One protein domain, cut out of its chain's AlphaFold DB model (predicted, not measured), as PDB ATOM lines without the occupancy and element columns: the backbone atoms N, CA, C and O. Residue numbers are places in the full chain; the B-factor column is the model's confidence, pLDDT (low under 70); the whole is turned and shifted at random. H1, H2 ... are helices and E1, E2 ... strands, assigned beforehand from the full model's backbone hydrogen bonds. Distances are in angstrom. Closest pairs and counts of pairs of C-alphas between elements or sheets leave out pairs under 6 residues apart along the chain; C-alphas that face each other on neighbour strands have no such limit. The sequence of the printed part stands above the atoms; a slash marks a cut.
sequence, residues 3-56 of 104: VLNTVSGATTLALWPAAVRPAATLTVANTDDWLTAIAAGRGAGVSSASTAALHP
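Overview. This is residues 3 to 56 of the 104 residues of the protein "LysR family transcriptional regulator" of Streptomyces sp. SID2131 (UniProt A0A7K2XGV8). A small two-stranded parallel sheet, E1 beside E2, has the helix H1 packed over one face, while a long loop between the two strands reaches far out to one end, where residues 14 to 20 stick out free. A second short helix, H2, lies at the other end of the long axis, beyond H1 and away from the sheet. The printed part has 54 residues, with two named strands and two named helices in the order E1, E2, H1, H2; the class is mixed, helices and strands, with under half of the residues in named elements. By its radius of gyration of the C-alphas, 11.1 A, the whole is compact, yet its outline is elongated, with spans of 33 by 21 by 16 A.

Arrangement. E1, residues 3 to 5, and E2, residues 25 to 28, are parallel neighbours, with 37 degrees between their directions. The C-alphas of Leu 4 and Thr 27 face each other at 4.8 A. N 4 and O 26 are within hydrogen-bond range at 2.8 A, as are N 28 and O 4 at 2.9 A. For E1 and H1, residues 31 to 39, the closest C-alphas are those of Asn 5 and Trp 34, 6.4 A apart. For E2 and H1 they are those of Val 28 and Trp 34, at 6.1 A. H2, residues 49 to 54, is apart from E1 and from E2. H1 and H2 are only just apart, with their closest C-alphas at 8.3 A. In H1 and H2 every O i to N i+4 pair is within hydrogen-bond range.

Along the chain. E1 begins at C-alpha 3 (25.761, 58.805, 143.196) and measures 6.8 A from first to last C-alpha. E2 measures 10.0 A and ends at C-alpha 28 (20.913, 54.294, 139.944). H1, the longest helix with 9 residues, measures 12.3 A from C-alpha 31 to C-alpha 39. H2, with 6 residues, measures 8.9 A and ends at C-alpha 54 (17.134, 70.389, 131.294).

Size, cuts and confidence. The two C-alphas farthest apart are those of Ala 19, in the stretch that stands free, and Leu 54, at 33.2 A. The link from E1 to E2, residues 6 to 24, is long, with 19 residues and no named element. The link from E2 to H1 is tight, with 2 residues, and that from H1 to H2 is short, with 9. The printed part has no cut. The mean pLDDT of the printed part is 93.9, and no printed residue is under 70.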
ATOM      1  N   VAL A   3      26.904  59.408 143.888       97.56
ATOM      2  CA  VAL A   3      25.761  58.805 143.196       97.56
ATOM      3  C   VAL A   3      26.088  58.681 141.708       97.56
ATOM      4  O   VAL A   3      26.432  59.671 141.058       97.56
ATOM      5  N   LEU A   4      25.997  57.467 141.169       96.69
ATOM      6  CA  LEU A   4      26.356  57.130 139.794       96.69
ATOM      7  C   LEU A   4      25.126  56.633 139.041       96.69
ATOM      8  O   LEU A   4      24.528  55.629 139.422       96.69
ATOM      9  N   ASN A   5      24.778  57.304 137.948       95.62
ATOM     10  CA  ASN A   5      23.872  56.732 136.962       95.62
ATOM     11  C   ASN A   5      24.692  55.848 136.015       95.62
ATOM     12  O   ASN A   5      25.455  56.361 135.199       95.62
ATOM     13  N   THR A   6      24.556  54.530 136.137       94.56
ATOM     14  CA  THR A   6      25.381  53.566 135.391       94.56
ATOM     15  C   THR A   6      24.844  53.242 133.998       94.56
ATOM     16  O   THR A   6      25.469  52.465 133.283       94.56
ATOM     17  N   VAL A   7      23.685  53.791 133.622       93.62
ATOM     18  CA  VAL A   7      23.017  53.503 132.344       93.62
ATOM     19  C   VAL A   7      23.148  54.674 131.377       93.62
ATOM     20  O   VAL A   7      23.578  54.481 130.245       93.62
ATOM     21  N   SER A   8      22.798  55.885 131.810       88.94
ATOM     22  CA  SER A   8      22.837  57.089 130.964       88.94
ATOM     23  C   SER A   8      23.763  58.190 131.489       88.94
ATOM     24  O   SER A   8      23.868  59.251 130.877       88.94
ATOM     25  N   GLY A   9      24.447  57.953 132.611       90.00
ATOM     26  CA  GLY A   9      25.418  58.887 133.168       90.00
ATOM     27  C   GLY A   9      26.800  58.747 132.535       90.00
ATOM     28  O   GLY A   9      27.216  57.666 132.130       90.00
ATOM     29  N   ALA A  10      27.544  59.851 132.505       88.31
ATOM     30  CA  ALA A  10      28.940  59.864 132.060       88.31
ATOM     31  C   ALA A  10      29.953  59.678 133.207       88.31
ATOM     32  O   ALA A  10      31.141  59.455 132.978       88.31
ATOM     33  N   THR A  11      29.500  59.796 134.456       89.88
ATOM     34  CA  THR A  11      30.376  59.778 135.626       89.88
ATOM     35  C   THR A  11      30.750  58.351 135.999       89.88
ATOM     36  O   THR A  11      29.889  57.529 136.298       89.88
ATOM     37  N   THR A  12      32.052  58.066 136.043       89.69
ATOM     38  CA  THR A  12      32.599  56.768 136.466       89.69
ATOM     39  C   THR A  12      33.724  56.970 137.476       89.69
ATOM     40  O   THR A  12      34.369  58.017 137.491       89.69
ATOM     41  N   LEU A  13      34.030  55.953 138.292       91.00
ATOM     42  CA  LEU A  13      35.154  56.012 139.243       91.00
ATOM     43  C   LEU A  13      36.523  56.218 138.569       91.00
ATOM     44  O   LEU A  13      37.479  56.608 139.239       91.00
ATOM     45  N   ALA A  14      36.628  55.977 137.258       88.56
ATOM     46  CA  ALA A  14      37.843  56.224 136.488       88.56
ATOM     47  C   ALA A  14      38.157  57.722 136.319       88.56
ATOM     48  O   ALA A  14      39.302  58.058 136.038       88.56
ATOM     49  N   LEU A  15      37.180  58.611 136.546       86.56
ATOM     50  CA  LEU A  15      37.383  60.065 136.518       86.56
ATOM     51  C   LEU A  15      38.195  60.588 137.711       86.56
ATOM     52  O   LEU A  15      38.645  61.729 137.693       86.56
ATOM     53  N   TRP A  16      38.399  59.763 138.741       88.69
ATOM     54  CA  TRP A  16      39.233  60.103 139.889       88.69
ATOM     55  C   TRP A  16      40.563  59.344 139.846       88.69
ATOM     56  O   TRP A  16      40.563  58.113 139.666       88.69
ATOM     57  N   PRO A  17      41.692  60.030 140.116       90.38
ATOM     58  CA  PRO A  17      42.944  59.361 140.443       90.38
ATOM     59  C   PRO A  17      42.733  58.377 141.595       90.38
ATOM     60  O   PRO A  17      41.990  58.664 142.533       90.38
ATOM     61  N   ALA A  18      43.404  57.223 141.547       92.19
ATOM     62  CA  ALA A  18      43.178  56.135 142.501       92.19
ATOM     63  C   ALA A  18      43.286  56.581 143.974       92.19
ATOM     64  O   ALA A  18      42.486  56.145 144.796       92.19
ATOM     65  N   ALA A  19      44.214  57.494 144.280       93.94
ATOM     66  CA  ALA A  19      44.453  58.024 145.624       93.94
ATOM     67  C   ALA A  19      43.308  58.885 146.192       93.94
ATOM     68  O   ALA A  19      43.237  59.068 147.403       93.94
ATOM     69  N   VAL A  20      42.423  59.418 145.343       92.31
ATOM     70  CA  VAL A  20      41.331  60.328 145.743       92.31
ATOM     71  C   VAL A  20      39.965  59.849 145.249       92.31
ATOM     72  O   VAL A  20      39.020  60.630 145.130       92.31
ATOM     73  N   ARG A  21      39.843  58.553 144.937       93.56
ATOM     74  CA  ARG A  21      38.560  57.958 144.561       93.56
ATOM     75  C   ARG A  21      37.560  58.040 145.717       93.56
ATOM     76  O   ARG A  21      37.941  57.862 146.875       93.56
ATOM     77  N   PRO A  22      36.265  58.236 145.420       93.81
ATOM     78  CA  PRO A  22      35.218  58.125 146.424       93.81
ATOM     79  C   PRO A  22      35.267  56.774 147.149       93.81
ATOM     80  O   PRO A  22      35.258  55.726 146.511       93.81
ATOM     81  N   ALA A  23      35.244  56.798 148.485       92.94
ATOM     82  CA  ALA A  23      35.252  55.586 149.312       92.94
ATOM     83  C   ALA A  23      33.951  54.761 149.224       92.94
ATOM     84  O   ALA A  23      33.929  53.595 149.603       92.94
ATOM     85  N   ALA A  24      32.858  55.367 148.749       95.94
ATOM     86  CA  ALA A  24      31.564  54.711 148.603       95.94
ATOM     87  C   ALA A  24      30.789  55.272 147.407       95.94
ATOM     88  O   ALA A  24      30.811  56.484 147.146       95.94
ATOM     89  N   THR A  25      30.040  54.393 146.745       96.81
ATOM     90  CA  THR A  25      29.165  54.715 145.614       96.81
ATOM     91  C   THR A  25      27.737  54.246 145.861       96.81
ATOM     92  O   THR A  25      27.525  53.217 146.497       96.81
ATOM     93  N   LEU A  26      26.769  54.974 145.309       97.56
ATOM     94  CA  LEU A  26      25.370  54.560 145.210       97.56
ATOM     95  C   LEU A  26      24.972  54.578 143.735       97.56
ATOM     96  O   LEU A  26      25.154  55.594 143.074       97.56
ATOM     97  N   THR A  27      24.475  53.466 143.205       97.50
ATOM     98  CA  THR A  27      24.144  53.343 141.778       97.50
ATOM     99  C   THR A  27      22.649  53.484 141.539       97.50
ATOM    100  O   THR A  27      21.848  52.956 142.308       97.50
ATOM    101  N   VAL A  28      22.287  54.145 140.446       97.56
ATOM    102  CA  VAL A  28      20.913  54.294 139.944       97.56
ATOM    103  C   VAL A  28      20.890  54.074 138.431       97.56
ATOM    104  O   VAL A  28      21.940  54.068 137.783       97.56
ATOM    105  N   ALA A  29      19.700  53.888 137.864       95.81
ATOM    106  CA  ALA A  29      19.532  53.526 136.457       95.81
ATOM    107  C   ALA A  29      19.078  54.686 135.552       95.81
ATOM    108  O   ALA A  29      18.976  54.505 134.341       95.81
ATOM    109  N   ASN A  30      18.768  55.856 136.112       94.56
ATOM    110  CA  ASN A  30      18.290  57.011 135.353       94.56
ATOM    111  C   ASN A  30      18.584  58.333 136.089       94.56
ATOM    112  O   ASN A  30      19.081  58.347 137.217       94.56
ATOM    113  N   THR A  31      18.307  59.450 135.412       95.50
ATOM    114  CA  THR A  31      18.566  60.811 135.906       95.50
ATOM    115  C   THR A  31      17.633  61.220 137.047       95.50
ATOM    116  O   THR A  31      18.080  61.893 137.971       95.50
ATOM    117  N   ASP A  32      16.371  60.795 137.036       95.50
ATOM    118  CA  ASP A  32      15.386  61.208 138.045       95.50
ATOM    119  C   ASP A  32      15.669  60.568 139.409       95.50
ATOM    120  O   ASP A  32      15.663  61.252 140.436       95.50
ATOM    121  N   ASP A  33      16.016  59.281 139.427       96.44
ATOM    122  CA  ASP A  33      16.468  58.576 140.630       96.44
ATOM    123  C   ASP A  33      17.786  59.159 141.146       96.44
ATOM    124  O   ASP A  33      18.001  59.269 142.355       96.44
ATOM    125  N   TRP A  34      18.668  59.571 140.229       97.56
ATOM    126  CA  TRP A  34      19.924  60.235 140.571       97.56
ATOM    127  C   TRP A  34      19.677  61.568 141.288       97.56
ATOM    128  O   TRP A  34      20.245  61.800 142.357       97.56
ATOM    129  N   LEU A  35      18.785  62.408 140.753       97.44
ATOM    130  CA  LEU A  35      18.393  63.686 141.359       97.44
ATOM    131  C   LEU A  35      17.680  63.483 142.697       97.44
ATOM    132  O   LEU A  35      18.026  64.133 143.685       97.44
ATOM    133  N   THR A  36      16.748  62.530 142.756       97.88
ATOM    134  CA  THR A  36      15.997  62.192 143.970       97.88
ATOM    135  C   THR A  36      16.931  61.726 145.088       97.88
ATOM    136  O   THR A  36      16.804  62.167 146.232       97.88
ATOM    137  N   ALA A  37      17.921  60.883 144.779       97.94
ATOM    138  CA  ALA A  37      18.906  60.429 145.758       97.94
ATOM    139  C   ALA A  37      19.767  61.582 146.306       97.94
ATOM    140  O   ALA A  37      20.051  61.617 147.508       97.94
ATOM    141  N   ILE A  38      20.165  62.533 145.454       97.88
ATOM    142  CA  ILE A  38      20.933  63.717 145.871       97.88
ATOM    143  C   ILE A  38      20.072  64.639 146.741       97.88
ATOM    144  O   ILE A  38      20.514  65.026 147.823       97.88
ATOM    145  N   ALA A  39      18.837  64.933 146.327       97.94
ATOM    146  CA  ALA A  39      17.899  65.755 147.097       97.94
ATOM    147  C   ALA A  39      17.575  65.136 148.471       97.94
ATOM    148  O   ALA A  39      17.429  65.848 149.461       97.94
ATOM    149  N   ALA A  40      17.541  63.802 148.557       97.94
ATOM    150  CA  ALA A  40      17.387  63.056 149.805       97.94
ATOM    151  C   ALA A  40      18.670  62.991 150.665       97.94
ATOM    152  O   ALA A  40      18.712  62.261 151.657       97.94
ATOM    153  N   GLY A  41      19.742  63.693 150.282       97.38
ATOM    154  CA  GLY A  41      20.999  63.743 151.031       97.38
ATOM    155  C   GLY A  41      21.805  62.439 151.005       97.38
ATOM    156  O   GLY A  41      22.677  62.237 151.850       97.38
ATOM    157  N   ARG A  42      21.542  61.529 150.058       97.56
ATOM    158  CA  ARG A  42      22.211  60.210 149.991       97.56
ATOM    159  C   ARG A  42      23.628  60.276 149.417       97.56
ATOM    160  O   ARG A  42      24.372  59.296 149.496       97.56
ATOM    161  N   GLY A  43      24.011  61.412 148.847       96.06
ATOM    162  CA  GLY A  43      25.337  61.662 148.303       96.06
ATOM    163  C   GLY A  43      25.352  62.879 147.387       96.06
ATOM    164  O   GLY A  43      24.371  63.609 147.291       96.06
ATOM    165  N   ALA A  44      26.473  63.066 146.698       95.31
ATOM    166  CA  ALA A  44      26.615  64.048 145.627       95.31
ATOM    167  C   ALA A  44      26.854  63.328 144.299       95.31
ATOM    168  O   ALA A  44      27.274  62.170 144.280       95.31
ATOM    169  N   GLY A  45      26.633  64.012 143.186       93.31
ATOM    170  CA  GLY A  45      26.951  63.485 141.871       93.31
ATOM    171  C   GLY A  45      27.596  64.543 140.988       93.31
ATOM    172  O   GLY A  45      27.578  65.732 141.292       93.31
ATOM    173  N   VAL A  46      28.175  64.077 139.890       92.69
ATOM    174  CA  VAL A  46      28.715  64.919 138.823       92.69
ATOM    175  C   VAL A  46      27.948  64.590 137.549       92.69
ATOM    176  O   VAL A  46      27.655  63.420 137.299       92.69
ATOM    177  N   SER A  47      27.604  65.609 136.769       91.44
ATOM    178  CA  SER A  47      26.980  65.467 135.455       91.44
ATOM    179  C   SER A  47      27.389  66.634 134.553       91.44
ATOM    180  O   SER A  47      28.111  67.537 134.983       91.44
ATOM    181  N   SER A  48      26.932  66.622 133.303       91.69
ATOM    182  CA  SER A  48      27.077  67.761 132.403       91.69
ATOM    183  C   SER A  48      26.250  68.961 132.875       91.69
ATOM    184  O   SER A  48      25.243  68.817 133.574       91.69
ATOM    185  N   ALA A  49      26.634  70.160 132.428       91.06
ATOM    186  CA  ALA A  49      25.852  71.374 132.664       91.06
ATOM    187  C   ALA A  49      24.417  71.266 132.107       91.06
ATOM    188  O   ALA A  49      23.486  71.838 132.671       91.06
ATOM    189  N   SER A  50      24.211  70.471 131.049       90.81
ATOM    190  CA  SER A  50      22.894  70.229 130.456       90.81
ATOM    191  C   SER A  50      21.916  69.572 131.428       90.81
ATOM    192  O   SER A  50      20.724  69.842 131.335       90.81
ATOM    193  N   THR A  51      22.374  68.748 132.379       92.12
ATOM    194  CA  THR A  51      21.473  68.176 133.394       92.12
ATOM    195  C   THR A  51      20.834  69.271 134.239       92.12
ATOM    196  O   THR A  51      19.625  69.245 134.424       92.12
ATOM    197  N   ALA A  52      21.612  70.265 134.682       93.12
ATOM    198  CA  ALA A  52      21.089  71.381 135.469       93.12
ATOM    199  C   ALA A  52      20.094  72.242 134.676       93.12
ATOM    200  O   ALA A  52      19.111  72.718 135.238       93.12
ATOM    201  N   ALA A  53      20.341  72.422 133.374       92.38
ATOM    202  CA  ALA A  53      19.481  73.209 132.492       92.38
ATOM    203  C   ALA A  53      18.181  72.481 132.104       92.38
ATOM    204  O   ALA A  53      17.124  73.102 132.052       92.38
ATOM    205  N   LEU A  54      18.257  71.176 131.821       92.50
ATOM    206  CA  LEU A  54      17.134  70.389 131.294       92.50
ATOM    207  C   LEU A  54      16.319  69.681 132.384       92.50
ATOM    208  O   LEU A  54      15.141  69.416 132.179       92.50
ATOM    209  N   HIS A  55      16.936  69.371 133.527       93.69
ATOM    210  CA  HIS A  55      16.315  68.648 134.643       93.69
ATOM    211  C   HIS A  55      16.546  69.395 135.973       93.69
ATOM    212  O   HIS A  55      17.154  68.849 136.903       93.69
ATOM    213  N   PRO A  56      16.119  70.667 136.101       94.31
ATOM    214  CA  PRO A  56      16.200  71.371 137.375       94.31
ATOM    215  C   PRO A  56      15.368  70.627 138.428       94.31
ATOM    216  O   PRO A  56      14.231  70.239 138.166       94.31
TER     217      PRO A  56